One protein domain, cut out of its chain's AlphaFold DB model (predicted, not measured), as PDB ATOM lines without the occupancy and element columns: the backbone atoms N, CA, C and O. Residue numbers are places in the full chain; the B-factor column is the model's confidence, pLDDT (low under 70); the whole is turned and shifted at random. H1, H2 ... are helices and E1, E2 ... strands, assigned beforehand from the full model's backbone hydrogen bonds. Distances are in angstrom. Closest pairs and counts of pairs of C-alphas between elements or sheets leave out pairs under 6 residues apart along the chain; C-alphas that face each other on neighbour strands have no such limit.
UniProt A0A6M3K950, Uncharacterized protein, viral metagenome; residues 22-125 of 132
ATOM      1  N   ALA A  22      78.792 119.548 142.426       80.44
ATOM      2  CA  ALA A  22      80.049 120.173 142.020       80.44
ATOM      3  C   ALA A  22      81.137 120.015 143.094       80.44
ATOM      4  O   ALA A  22      82.264 119.658 142.759       80.44
ATOM      5  N   ALA A  23      80.791 120.211 144.373       80.25
ATOM      6  CA  ALA A  23      81.702 119.995 145.496       80.25
ATOM      7  C   ALA A  23      82.207 118.544 145.541       80.25
ATOM      8  O   ALA A  23      83.414 118.322 145.531       80.25
ATOM      9  N   SER A  24      81.303 117.564 145.442       83.88
ATOM     10  CA  SER A  24      81.669 116.140 145.412       83.88
ATOM     11  C   SER A  24      82.614 115.786 144.255       83.88
ATOM     12  O   SER A  24      83.577 115.050 144.456       83.88
ATOM     13  N   ILE A  25      82.405 116.341 143.055       84.44
ATOM     14  CA  ILE A  25      83.307 116.110 141.912       84.44
ATOM     15  C   ILE A  25      84.700 116.704 142.174       84.44
ATOM     16  O   ILE A  25      85.707 116.085 141.823       84.44
ATOM     17  N   LEU A  26      84.772 117.898 142.769       83.56
ATOM     18  CA  LEU A  26      86.043 118.547 143.097       83.56
ATOM     19  C   LEU A  26      86.814 117.763 144.162       83.56
ATOM     20  O   LEU A  26      88.026 117.584 144.009       83.56
ATOM     21  N   ASP A  27      86.120 117.244 145.173       85.56
ATOM     22  CA  ASP A  27      86.707 116.398 146.213       85.56
ATOM     23  C   ASP A  27      87.256 115.093 145.615       85.56
ATOM     24  O   ASP A  27      88.424 114.755 145.822       85.56
ATOM     25  N   ASP A  28      86.487 114.424 144.752       86.31
ATOM     26  CA  ASP A  28      86.934 113.218 144.043       86.31
ATOM     27  C   ASP A  28      88.155 113.476 143.145       86.31
ATOM     28  O   ASP A  28      89.008 112.602 142.943       86.31
ATOM     29  N   MET A  29      88.236 114.657 142.526       85.88
ATOM     30  CA  MET A  29      89.396 115.060 141.729       85.88
ATOM     31  C   MET A  29      90.611 115.348 142.616       85.88
ATOM     32  O   MET A  29      91.730 114.963 142.261       85.88
ATOM     33  N   ALA A  30      90.405 116.001 143.762       86.38
ATOM     34  CA  ALA A  30      91.455 116.296 144.727       86.38
ATOM     35  C   ALA A  30      92.052 115.008 145.310       86.38
ATOM     36  O   ALA A  30      93.278 114.866 145.332       86.38
ATOM     37  N   GLU A  31      91.212 114.040 145.675       88.38
ATOM     38  CA  GLU A  31      91.654 112.763 146.236       88.38
ATOM     39  C   GLU A  31      92.428 111.934 145.202       88.38
ATOM     40  O   GLU A  31      93.551 111.488 145.453       88.38
ATOM     41  N   ARG A  32      91.917 111.826 143.966       87.75
ATOM     42  CA  ARG A  32      92.644 111.158 142.870       87.75
ATOM     43  C   ARG A  32      93.997 111.807 142.592       87.75
ATOM     44  O   ARG A  32      94.990 111.108 142.368       87.75
ATOM     45  N   ARG A  33      94.055 113.142 142.618       90.00
ATOM     46  CA  ARG A  33      95.300 113.898 142.449       90.00
ATOM     47  C   ARG A  33      96.277 113.619 143.589       90.00
ATOM     48  O   ARG A  33      97.464 113.426 143.323       90.00
ATOM     49  N   ARG A  34      95.801 113.586 144.835       90.88
ATOM     50  CA  ARG A  34      96.616 113.273 146.014       90.88
ATOM     51  C   ARG A  34      97.210 111.869 145.916       90.88
ATOM     52  O   ARG A  34      98.433 111.736 145.965       90.88
ATOM     53  N   ALA A  35      96.380 110.862 145.666       92.31
ATOM     54  CA  ALA A  35      96.813 109.473 145.528       92.31
ATOM     55  C   ALA A  35      97.807 109.275 144.370       92.31
ATOM     56  O   ALA A  35      98.719 108.448 144.437       92.31
ATOM     57  N   TRP A  36      97.655 110.023 143.272       94.25
ATOM     58  CA  TRP A  36      98.637 110.023 142.185       94.25
ATOM     59  C   TRP A  36      99.974 110.641 142.617       94.25
ATOM     60  O   TRP A  36     101.029 110.054 142.372       94.25
ATOM     61  N   LEU A  37      99.943 111.793 143.298       93.56
ATOM     62  CA  LEU A  37     101.152 112.471 143.775       93.56
ATOM     63  C   LEU A  37     101.941 111.598 144.755       93.56
ATOM     64  O   LEU A  37     103.163 111.538 144.655       93.56
ATOM     65  N   GLU A  38     101.266 110.917 145.679       93.31
ATOM     66  CA  GLU A  38     101.899 110.013 146.645       93.31
ATOM     67  C   GLU A  38     102.610 108.842 145.951       93.31
ATOM     68  O   GLU A  38     103.789 108.593 146.216       93.31
ATOM     69  N   ARG A  39     101.954 108.196 144.978       94.81
ATOM     70  CA  ARG A  39     102.563 107.117 144.183       94.81
ATOM     71  C   ARG A  39     103.767 107.596 143.375       94.81
ATOM     72  O   ARG A  39     104.823 106.967 143.415       94.81
ATOM     73  N   MET A  40     103.634 108.723 142.677       95.88
ATOM     74  CA  MET A  40     104.729 109.289 141.885       95.88
ATOM     75  C   MET A  40     105.931 109.656 142.768       95.88
ATOM     76  O   MET A  40     107.072 109.363 142.413       95.88
ATOM     77  N   ARG A  41     105.688 110.237 143.952       94.75
ATOM     78  CA  ARG A  41     106.740 110.545 144.934       94.75
ATOM     79  C   ARG A  41     107.482 109.289 145.369       94.75
ATOM     80  O   ARG A  41     108.705 109.294 145.321       94.75
ATOM     81  N   ALA A  42     106.771 108.225 145.743       94.19
ATOM     82  CA  ALA A  42     107.396 106.978 146.179       94.19
ATOM     83  C   ALA A  42     108.341 106.408 145.107       94.19
ATOM     84  O   ALA A  42     109.490 106.078 145.394       94.19
ATOM     85  N   VAL A  43     107.896 106.382 143.848       95.69
ATOM     86  CA  VAL A  43     108.710 105.878 142.733       95.69
ATOM     87  C   VAL A  43     109.928 106.765 142.472       95.69
ATOM     88  O   VAL A  43     111.015 106.247 142.214       95.69
ATOM     89  N   LEU A  44     109.788 108.086 142.573       95.31
ATOM     90  CA  LEU A  44     110.914 109.008 142.407       95.31
ATOM     91  C   LEU A  44     111.921 108.930 143.557       95.31
ATOM     92  O   LEU A  44     113.114 109.084 143.308       95.31
ATOM     93  N   VAL A  45     111.478 108.643 144.784       95.25
ATOM     94  CA  VAL A  45     112.379 108.343 145.909       95.25
ATOM     95  C   VAL A  45     113.193 107.083 145.607       95.25
ATOM     96  O   VAL A  45     114.418 107.106 145.719       95.25
ATOM     97  N   SER A  46     112.544 106.004 145.157       95.19
ATOM     98  CA  SER A  46     113.247 104.779 144.756       95.19
ATOM     99  C   SER A  46     114.227 105.025 143.605       95.19
ATOM    100  O   SER A  46     115.357 104.539 143.650       95.19
ATOM    101  N   LEU A  47     113.829 105.813 142.597       95.19
ATOM    102  CA  LEU A  47     114.702 106.186 141.484       95.19
ATOM    103  C   LEU A  47     115.922 106.968 141.977       95.19
ATOM    104  O   LEU A  47     117.039 106.640 141.591       95.19
ATOM    105  N   TYR A  48     115.723 107.967 142.837       94.38
ATOM    106  CA  TYR A  48     116.812 108.742 143.422       94.38
ATOM    107  C   TYR A  48     117.822 107.832 144.135       94.38
ATOM    108  O   TYR A  48     118.994 107.844 143.771       94.38
ATOM    109  N   PHE A  49     117.384 106.973 145.061       94.56
ATOM    110  CA  PHE A  49     118.301 106.078 145.782       94.56
ATOM    111  C   PHE A  49     119.014 105.080 144.870       94.56
ATOM    112  O   PHE A  49     120.205 104.833 145.046       94.56
ATOM    113  N   HIS A  50     118.327 104.553 143.853       95.69
ATOM    114  CA  HIS A  50     118.966 103.705 142.850       95.69
ATOM    115  C   HIS A  50     120.085 104.451 142.109       95.69
ATOM    116  O   HIS A  50     121.173 103.912 141.906       95.69
ATOM    117  N   ARG A  51     119.846 105.711 141.726       94.88
ATOM    118  CA  ARG A  51     120.856 106.519 141.043       94.88
ATOM    119  C   ARG A  51     122.004 106.909 141.985       94.88
ATOM    120  O   ARG A  51     123.164 106.832 141.592       94.88
ATOM    121  N   VAL A  52     121.718 107.240 143.240       93.19
ATOM    122  CA  VAL A  52     122.754 107.477 144.257       93.19
ATOM    123  C   VAL A  52     123.644 106.245 144.434       93.19
ATOM    124  O   VAL A  52     124.861 106.383 144.423       93.19
ATOM    125  N   ALA A  53     123.072 105.041 144.511       94.75
ATOM    126  CA  ALA A  53     123.853 103.809 144.628       94.75
ATOM    127  C   ALA A  53     124.760 103.556 143.407       94.75
ATOM    128  O   ALA A  53     125.842 102.994 143.548       94.75
ATOM    129  N   LYS A  54     124.330 103.976 142.211       95.81
ATOM    130  CA  LYS A  54     125.067 103.756 140.960       95.81
ATOM    131  C   LYS A  54     126.124 104.825 140.659       95.81
ATOM    132  O   LYS A  54     127.153 104.495 140.079       95.81
ATOM    133  N   TRP A  55     125.869 106.087 141.000       92.56
ATOM    134  CA  TRP A  55     126.712 107.225 140.597       92.56
ATOM    135  C   TRP A  55     127.242 108.072 141.765       92.56
ATOM    136  O   TRP A  55     128.101 108.922 141.549       92.56
ATOM    137  N   GLY A  56     126.758 107.853 142.989       88.81
ATOM    138  CA  GLY A  56     127.071 108.662 144.169       88.81
ATOM    139  C   GLY A  56     126.170 109.893 144.321       88.81
ATOM    140  O   GLY A  56     125.683 110.458 143.343       88.81
ATOM    141  N   GLU A  57     125.946 110.331 145.565       83.06
ATOM    142  CA  GLU A  57     125.000 111.412 145.896       83.06
ATOM    143  C   GLU A  57     125.376 112.770 145.281       83.06
ATOM    144  O   GLU A  57     124.495 113.533 144.904       83.06
ATOM    145  N   GLY A  58     126.670 113.062 145.122       81.00
ATOM    146  CA  GLY A  58     127.144 114.330 144.558       81.00
ATOM    147  C   GLY A  58     127.054 114.434 143.032       81.00
ATOM    148  O   GLY A  58     127.258 115.516 142.485       81.00
ATOM    149  N   HIS A  59     126.765 113.337 142.325       84.94
ATOM    150  CA  HIS A  59     126.750 113.345 140.867       84.94
ATOM    151  C   HIS A  59     125.420 113.922 140.342       84.94
ATOM    152  O   HIS A  59     124.363 113.431 140.734       84.94
ATOM    153  N   PRO A  60     125.403 114.890 139.399       84.69
ATOM    154  CA  PRO A  60     124.159 115.512 138.928       84.69
ATOM    155  C   PRO A  60     123.109 114.509 138.438       84.69
ATOM    156  O   PRO A  60     121.919 114.670 138.711       84.69
ATOM    157  N   ILE A  61     123.552 113.444 137.756       85.94
ATOM    158  CA  ILE A  61     122.692 112.349 137.272       85.94
ATOM    159  C   ILE A  61     121.969 111.585 138.391       85.94
ATOM    160  O   ILE A  61     120.970 110.932 138.109       85.94
ATOM    161  N   ALA A  62     122.453 111.652 139.637       87.25
ATOM    162  CA  ALA A  62     121.817 111.005 140.778       87.25
ATOM    163  C   ALA A  62     120.481 111.661 141.142       87.25
ATOM    164  O   ALA A  62     119.576 111.006 141.656       87.25
ATOM    165  N   TYR A  63     120.338 112.950 140.837       91.19
ATOM    166  CA  TYR A  63     119.149 113.731 141.150       91.19
ATOM    167  C   TYR A  63     118.008 113.453 140.174       91.19
ATOM    168  O   TYR A  63     118.203 112.952 139.065       91.19
ATOM    169  N   VAL A  64     116.792 113.769 140.611       92.31
ATOM    170  CA  VAL A  64     115.565 113.572 139.833       92.31
ATOM    171  C   VAL A  64     114.977 114.902 139.384       92.31
ATOM    172  O   VAL A  64     115.201 115.943 140.004       92.31
ATOM    173  N   THR A  65     114.221 114.872 138.292       91.12
ATOM    174  CA  THR A  65     113.644 116.065 137.663       91.12
ATOM    175  C   THR A  65     112.155 115.883 137.358       91.12
ATOM    176  O   THR A  65     111.594 114.795 137.501       91.12
ATOM    177  N   ALA A  66     111.488 116.955 136.920       89.00
ATOM    178  CA  ALA A  66     110.115 116.852 136.421       89.00
ATOM    179  C   ALA A  66     110.022 116.001 135.138       89.00
ATOM    180  O   ALA A  66     109.022 115.306 134.953       89.00
ATOM    181  N   ASP A  67     111.074 115.984 134.312       88.31
ATOM    182  CA  ASP A  67     111.158 115.124 133.126       88.31
ATOM    183  C   ASP A  67     111.196 113.638 133.529       88.31
ATOM    184  O   ASP A  67     110.556 112.813 132.882       88.31
ATOM    185  N   ASP A  68     111.855 113.281 134.641       91.81
ATOM    186  CA  ASP A  68     111.807 111.909 135.169       91.81
ATOM    187  C   ASP A  68     110.386 111.497 135.551       91.81
ATOM    188  O   ASP A  68     109.950 110.398 135.211       91.81
ATOM    189  N   ALA A  69     109.645 112.383 136.219       91.50
ATOM    190  CA  ALA A  69     108.253 112.136 136.584       91.50
ATOM    191  C   ALA A  69     107.370 111.960 135.336       91.50
ATOM    192  O   ALA A  69     106.534 111.055 135.277       91.50
ATOM    193  N   GLN A  70     107.579 112.798 134.317       89.81
ATOM    194  CA  GLN A  70     106.853 112.710 133.055       89.81
ATOM    195  C   GLN A  70     107.180 111.429 132.293       89.81
ATOM    196  O   GLN A  70     106.277 110.776 131.770       89.81
ATOM    197  N   ARG A  71     108.459 111.060 132.231       91.12
ATOM    198  CA  ARG A  71     108.914 109.826 131.596       91.12
ATOM    199  C   ARG A  71     108.312 108.607 132.293       91.12
ATOM    200  O   ARG A  71     107.708 107.777 131.622       91.12
ATOM    201  N   LEU A  72     108.350 108.558 133.625       92.62
ATOM    202  CA  LEU A  72     107.708 107.498 134.409       92.62
ATOM    203  C   LEU A  72     106.201 107.412 134.140       92.62
ATOM    204  O   LEU A  72     105.689 106.315 133.957       92.62
ATOM    205  N   ALA A  73     105.491 108.540 134.060       91.44
ATOM    206  CA  ALA A  73     104.057 108.546 133.754       91.44
ATOM    207  C   ALA A  73     103.726 108.064 132.329       91.44
ATOM    208  O   ALA A  73     102.624 107.571 132.098       91.44
ATOM    209  N   LYS A  74     104.656 108.209 131.374       90.38
ATOM    210  CA  LYS A  74     104.525 107.667 130.010       90.38
ATOM    211  C   LYS A  74     104.839 106.171 129.952       90.38
ATOM    212  O   LYS A  74     104.179 105.442 129.224       90.38
ATOM    213  N   GLU A  75     105.843 105.726 130.704       92.31
ATOM    214  CA  GLU A  75     106.322 104.338 130.704       92.31
ATOM    215  C   GLU A  75     105.448 103.408 131.562       92.31
ATOM    216  O   GLU A  75     105.361 102.211 131.290       92.31
ATOM    217  N   ARG A  76     104.793 103.934 132.606       91.31
ATOM    218  CA  ARG A  76     104.077 103.139 133.609       91.31
ATOM    219  C   ARG A  76     102.588 103.459 133.664       91.31
ATOM    220  O   ARG A  76     102.183 104.546 134.072       91.31
ATOM    221  N   ARG A  77     101.758 102.457 133.352       88.50
ATOM    222  CA  ARG A  77     100.287 102.574 133.366       88.50
ATOM    223  C   ARG A  77      99.730 102.971 134.736       88.50
ATOM    224  O   ARG A  77      98.765 103.725 134.801       88.50
ATOM    225  N   ASP A  78     100.329 102.494 135.825       87.50
ATOM    226  CA  ASP A  78      99.901 102.790 137.198       87.50
ATOM    227  C   ASP A  78     100.216 104.228 137.650       87.50
ATOM    228  O   ASP A  78      99.664 104.693 138.649       87.50
ATOM    229  N   LEU A  79     101.060 104.938 136.893       90.06
ATOM    230  CA  LEU A  79     101.450 106.331 137.119       90.06
ATOM    231  C   LEU A  79     100.940 107.279 136.028       90.06
ATOM    232  O   LEU A  79     101.330 108.450 136.010       90.06
ATOM    233  N   ALA A  80     100.070 106.805 135.133       88.88
ATOM    234  CA  ALA A  80      99.460 107.650 134.119       88.88
ATOM    235  C   ALA A  80      98.788 108.867 134.773       88.88
ATOM    236  O   ALA A  80      98.189 108.764 135.851       88.88
ATOM    237  N   LEU A  81      98.919 110.033 134.134       85.69
ATOM    238  CA  LEU A  81      98.278 111.253 134.615       85.69
ATOM    239  C   LEU A  81      96.762 111.025 134.750       85.69
ATOM    240  O   LEU A  81      96.151 110.470 133.832       85.69
ATOM    241  N   PRO A  82      96.136 111.468 135.854       86.06
ATOM    242  CA  PRO A  82      94.686 111.442 135.974       86.06
ATOM    243  C   PRO A  82      94.035 112.233 134.832       86.06
ATOM    244  O   PRO A  82      94.570 113.252 134.390       86.06
ATOM    245  N   ALA A  83      92.867 111.790 134.365       82.75
ATOM    246  CA  ALA A  83      92.126 112.507 133.330       82.75
ATOM    247  C   ALA A  83      91.859 113.966 133.758       82.75
ATOM    248  O   ALA A  83      91.454 114.222 134.891       82.75
ATOM    249  N   GLY A  84      92.119 114.920 132.858       77.56
ATOM    250  CA  GLY A  84      91.982 116.357 133.134       77.56
ATOM    251  C   GLY A  84      93.123 116.978 133.954       77.56
ATOM    252  O   GLY A  84      93.078 118.173 134.241       77.56
ATOM    253  N   ALA A  85      94.158 116.217 134.327       80.75
ATOM    254  CA  ALA A  85      95.314 116.764 135.030       80.75
ATOM    255  C   ALA A  85      96.227 117.572 134.094       80.75
ATOM    256  O   ALA A  85      96.592 117.131 133.005       80.75
ATOM    257  N   SER A  86      96.651 118.751 134.555       79.38
ATOM    258  CA  SER A  86      97.624 119.582 133.839       79.38
ATOM    259  C   SER A  86      99.018 118.933 133.828       79.38
ATOM    260  O   SER A  86      99.451 118.429 134.869       79.38
ATOM    261  N   PRO A  87      99.789 119.039 132.728       70.94
ATOM    262  CA  PRO A  87     101.203 118.652 132.692       70.94
ATOM    263  C   PRO A  87     102.065 119.329 133.773       70.94
ATOM    264  O   PRO A  87     103.040 118.751 134.246       70.94
ATOM    265  N   ASN A  88     101.670 120.509 134.262       74.75
ATOM    266  CA  ASN A  88     102.359 121.199 135.360       74.75
ATOM    267  C   ASN A  88     102.291 120.437 136.700       74.75
ATOM    268  O   ASN A  88     102.959 120.804 137.673       74.75
ATOM    269  N   LEU A  89     101.500 119.362 136.773       83.75
ATOM    270  CA  LEU A  89     101.387 118.510 137.949       83.75
ATOM    271  C   LEU A  89     102.710 117.815 138.306       83.75
ATOM    272  O   LEU A  89     102.964 117.607 139.493       83.75
ATOM    273  N   PHE A  90     103.590 117.541 137.335       87.56
ATOM    274  CA  PHE A  90     104.883 116.889 137.593       87.56
ATOM    275  C   PHE A  90     105.761 117.681 138.572       87.56
ATOM    276  O   PHE A  90     106.339 117.108 139.491       87.56
ATOM    277  N   GLY A  91     105.778 119.015 138.470       84.56
ATOM    278  CA  GLY A  91     106.507 119.865 139.419       84.56
ATOM    279  C   GLY A  91     105.924 119.857 140.840       84.56
ATOM    280  O   GLY A  91     106.625 120.172 141.800       84.56
ATOM    281  N   SER A  92     104.654 119.470 141.008       88.94
ATOM    282  CA  SER A  92     103.990 119.415 142.323       88.94
ATOM    283  C   SER A  92     104.449 118.231 143.179       88.94
ATOM    284  O   SER A  92     104.242 118.235 144.395       88.94
ATOM    285  N   VAL A  93     105.089 117.227 142.573       89.62
ATOM    286  CA  VAL A  93     105.689 116.091 143.285       89.62
ATOM    287  C   VAL A  93     106.685 116.595 144.333       89.62
ATOM    288  O   VAL A  93     106.617 116.173 145.487       89.62
ATOM    289  N   PHE A  94     107.531 117.555 143.952       90.44
ATOM    290  CA  PHE A  94     108.650 118.059 144.753       90.44
ATOM    291  C   PHE A  94     108.273 119.125 145.786       90.44
ATOM    292  O   PHE A  94     109.124 119.582 146.538       90.44
ATOM    293  N   ARG A  95     106.998 119.530 145.851       86.62
ATOM    294  CA  ARG A  95     106.499 120.444 146.896       86.62
ATOM    295  C   ARG A  95     106.238 119.737 148.234       86.62
ATOM    296  O   ARG A  95     105.762 120.371 149.166       86.62
ATOM    297  N   ALA A  96     106.486 118.428 148.316       85.88
ATOM    298  CA  ALA A  96     106.326 117.644 149.538       85.88
ATOM    299  C   ALA A  96     107.580 117.688 150.428       85.88
ATOM    300  O   ALA A  96     108.684 117.873 149.906       85.88
ATOM    301  N   PRO A  97     107.431 117.455 151.748       86.62
ATOM    302  CA  PRO A  97     108.560 117.318 152.657       86.62
ATOM    303  C   PRO A  97     109.587 116.296 152.167       86.62
ATOM    304  O   PRO A  97     109.248 115.266 151.584       86.62
ATOM    305  N   GLY A  98     110.853 116.603 152.428       87.75
ATOM    306  CA  GLY A  98     111.990 115.747 152.109       87.75
ATOM    307  C   GLY A  98     112.583 115.901 150.720       87.75
ATOM    308  O   GLY A  98     113.609 115.291 150.444       87.75
ATOM    309  N   TRP A  99     112.026 116.764 149.873       91.56
ATOM    310  CA  TRP A  99     112.673 117.173 148.630       91.56
ATOM    311  C   TRP A  99     113.432 118.484 148.813       91.56
ATOM    312  O   TRP A  99     112.884 119.475 149.290       91.56
ATOM    313  N   VAL A 100     114.697 118.505 148.395       90.19
ATOM    314  CA  VAL A 100     115.528 119.712 148.383       90.19
ATOM    315  C   VAL A 100     115.967 119.993 146.955       90.19
ATOM    316  O   VAL A 100     116.507 119.118 146.273       90.19
ATOM    317  N   ARG A 101     115.729 121.226 146.503       87.94
ATOM    318  CA  ARG A 101     116.182 121.702 145.196       87.94
ATOM    319  C   ARG A 101     117.708 121.812 145.204       87.94
ATOM    320  O   ARG A 101     118.282 122.441 146.087       87.94
ATOM    321  N   SER A 102     118.347 121.191 144.222       81.88
ATOM    322  CA  SER A 102     119.789 121.279 144.003       81.88
ATOM    323  C   SER A 102     120.175 122.635 143.406       81.88
ATOM    324  O   SER A 102     119.380 123.261 142.704       81.88
ATOM    325  N   ALA A 103     121.412 123.071 143.655       71.81
ATOM    326  CA  ALA A 103     121.997 124.242 143.000       71.81
ATOM    327  C   ALA A 103     122.238 124.016 141.494       71.81
ATOM    328  O   ALA A 103     122.327 124.978 140.733       71.81
ATOM    329  N   HIS A 104     122.312 122.756 141.050       67.06
ATOM    330  CA  HIS A 104     122.470 122.409 139.641       67.06
ATOM    331  C   HIS A 104     121.148 122.595 138.885       67.06
ATOM    332  O   HIS A 104     120.143 121.946 139.196       67.06
ATOM    333  N   LYS A 105     121.170 123.464 137.873       64.12
ATOM    334  CA  LYS A 105     120.086 123.665 136.911       64.12
ATOM    335  C   LYS A 105     120.507 123.082 135.569       64.12
ATOM    336  O   LYS A 105     121.629 123.336 135.138       64.12
ATOM    337  N   ASP A 106     119.613 122.357 134.906       61.47
ATOM    338  CA  ASP A 106     119.784 122.097 133.478       61.47
ATOM    339  C   ASP A 106     119.028 123.173 132.701       61.47
ATOM    340  O   ASP A 106     117.869 123.471 132.998       61.47
ATOM    341  N   HIS A 107     119.679 123.758 131.698       49.56
ATOM    342  CA  HIS A 107     119.089 124.826 130.887       49.56
ATOM    343  C   HIS A 107     118.083 124.329 129.843       49.56
ATOM    344  O   HIS A 107     117.404 125.140 129.218       49.56
ATOM    345  N   GLN A 108     117.967 123.015 129.634       55.66
ATOM    346  CA  GLN A 108     117.147 122.480 128.555       55.66
ATOM    347  C   GLN A 108     116.365 121.251 129.023       55.66
ATOM    348  O   GLN A 108     116.916 120.165 129.185       55.66
ATOM    349  N   SER A 109     115.062 121.439 129.258       53.50
ATOM    350  CA  SER A 109     114.121 120.320 129.360       53.50
ATOM    351  C   SER A 109     114.097 119.567 128.030       53.50
ATOM    352  O   SER A 109     114.072 120.172 126.959       53.50
ATOM    353  N   SER A 110     114.076 118.237 128.103       55.75
ATOM    354  CA  SER A 110     113.962 117.350 126.937       55.75
ATOM    355  C   SER A 110     112.535 117.290 126.367       55.75
ATOM    356  O   SER A 110     112.268 116.605 125.379       55.75
ATOM    357  N   THR A 111     111.597 118.009 126.989       52.66
ATOM    358  CA  THR A 111     110.176 117.992 126.654       52.66
ATOM    359  C   THR A 111     109.843 119.052 125.599       52.66
ATOM    360  O   THR A 111     109.889 120.254 125.870       52.66
ATOM    361  N   ASN A 112     109.444 118.608 124.398       45.78
ATOM    362  CA  ASN A 112     108.958 119.482 123.319       45.78
ATOM    363  C   ASN A 112     107.845 120.424 123.823       45.78
ATOM    364  O   ASN A 112     106.839 119.962 124.361       45.78
ATOM    365  N   GLY A 113     108.023 121.737 123.632       44.41
ATOM    366  CA  GLY A 113     107.074 122.782 124.048       44.41
ATOM    367  C   GLY A 113     107.385 123.463 125.389       44.41
ATOM    368  O   GLY A 113     106.724 124.440 125.738       44.41
ATOM    369  N   SER A 114     108.407 123.012 126.127       50.34
ATOM    370  CA  SER A 114     108.929 123.729 127.298       50.34
ATOM    371  C   SER A 114     109.855 124.860 126.838       50.34
ATOM    372  O   SER A 114     111.075 124.716 126.804       50.34
ATOM    373  N   HIS A 115     109.291 125.983 126.392       39.09
ATOM    374  CA  HIS A 115     110.079 127.174 126.069       39.09
ATOM    375  C   HIS A 115     110.859 127.646 127.314       39.09
ATOM    376  O   HIS A 115     110.286 128.263 128.205       39.09
ATOM    377  N   GLY A 116     112.161 127.349 127.378       46.62
ATOM    378  CA  GLY A 116     113.145 128.068 128.200       46.62
ATOM    379  C   GLY A 116     113.015 127.990 129.727       46.62
ATOM    380  O   GLY A 116     113.650 128.790 130.408       46.62
ATOM    381  N   ASN A 117     112.224 127.071 130.291       53.59
ATOM    382  CA  ASN A 117     112.137 126.936 131.748       53.59
ATOM    383  C   ASN A 117     113.291 126.087 132.298       53.59
ATOM    384  O   ASN A 117     113.453 124.933 131.897       53.59
ATOM    385  N   ASP A 118     114.033 126.644 133.262       61.09
ATOM    386  CA  ASP A 118     115.067 125.934 134.022       61.09
ATOM    387  C   ASP A 118     114.519 124.601 134.557       61.09
ATOM    388  O   ASP A 118     113.564 124.567 135.348       61.09
ATOM    389  N   LEU A 119     115.145 123.489 134.163       71.19
ATOM    390  CA  LEU A 119     114.834 122.184 134.725       71.19
ATOM    391  C   LEU A 119     115.599 122.047 136.044       71.19
ATOM    392  O   LEU A 119     116.822 121.905 136.094       71.19
ATOM    393  N   TYR A 120     114.854 122.113 137.142       82.38
ATOM    394  CA  TYR A 120     115.421 121.970 138.474       82.38
ATOM    395  C   TYR A 120     115.637 120.501 138.826       82.38
ATOM    396  O   TYR A 120     114.724 119.680 138.701       82.38
ATOM    397  N   ARG A 121     116.829 120.203 139.346       88.25
ATOM    398  CA  ARG A 121     117.174 118.906 139.930       88.25
ATOM    399  C   ARG A 121     116.800 118.872 141.411       88.25
ATOM    400  O   ARG A 121     116.978 119.858 142.129       88.25
ATOM    401  N   TRP A 122     116.319 117.727 141.877       92.00
ATOM    402  CA  TRP A 122     115.876 117.513 143.251       92.00
ATOM    403  C   TRP A 122     116.557 116.291 143.857       92.00
ATOM    404  O   TRP A 122     116.713 115.261 143.196       92.00
ATOM    405  N   ARG A 123     116.930 116.405 145.131       91.81
ATOM    406  CA  ARG A 123     117.410 115.289 145.955       91.81
ATOM    407  C   ARG A 123     116.420 114.995 147.072       91.81
ATOM    408  O   ARG A 123     115.765 115.920 147.562       91.81
ATOM    409  N   TYR A 124     116.333 113.731 147.472       91.56
ATOM    410  CA  TYR A 124     115.504 113.323 148.599       91.56
ATOM    411  C   TYR A 124     116.358 113.181 149.859       91.56
ATOM    412  O   TYR A 124     117.284 112.381 149.889       91.56
ATOM    413  N   VAL A 125     116.038 113.946 150.897       89.75
ATOM    414  CA  VAL A 125     116.776 113.968 152.174       89.75
ATOM    415  C   VAL A 125     115.994 113.301 153.315       89.75
ATOM    416  O   VAL A 125     116.380 113.409 154.474       89.75
TER     417      VAL A 125
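What this domain is: This is residues 22 to 125 of the 132 residues of an uncharacterized protein of viral metagenome (UniProt A0A6M3K950). One long helix, H1, makes the long axis, and two short helices, H2 and H3, pack across one side of it, the three helices touching one another with their centres in a triangle, while a hairpin of two strands, E1 and E2, sits beside them with E2 nearer to H1 than E1. The first residues of H1, 22 to 28, stick out free at one end. The printed part has 104 residues with three named helices and two named strands, in the order H1, H2, H3, E1, E2; the sheet E1 - E2 is antiparallel and the class is mixed, helices and strands. The whole is compact, with a radius of gyration of the C-alphas of 14.4 A, and elongated, spanning 47 by 29 by 24 A.

Where its parts are: H1, residues 22 to 55, begins at C-alpha 22 (80.049, 120.173, 142.020) and is 48.4 A long. H2 is residues 66 to 75, 14.3 A, and H3 residues 87 to 95, 15.3 A. E1, residues 99 to 106, is 17.4 A long and bends by 79 degrees at residue 103. E2, residues 119 to 124, is 16.5 A long and ends at C-alpha 124 (115.504, 113.323, 148.599).

How they stand to each other: H1 touches H3 with residues 37 to 41 alone, closest at the C-alphas of Leu 37 and Val 93, 5.8 A, at a steep tilt of 66 degrees, the same way. H1 and H2 only just touch, with 3 pairs of C-alphas within 8 A, about perpendicular at 79 degrees; H1 does so with residues 40 to 44 alone, and the closest C-alphas are those of Met 40 and Ala 69, 7.0 A. H2 touches H3 at a steep tilt of 60 degrees, opposite ways, closest at the C-alphas of Ala 66 and Phe 90, 5.4 A. The closest C-alphas of H1 and E2 are those of Val 45 and Tyr 124, 6.5 A. E1 is apart from H1 and H2. In the hairpin of E1 and E2, N 102 and O 121 are within hydrogen-bond range at 2.8 A. In H1 and H2 every O i to N i+4 pair is within range; in H3 0 of 5 are, beside 5 of 6 O i to N i+3 pairs.

The domain as a whole: The C-alphas farthest apart, of Ala 22 and Gly 56, are 48.5 A apart. The printed part has no cut; the links H2 to H3 and E1 to E2 are long. Residues 104 to 118 have pLDDT under 70.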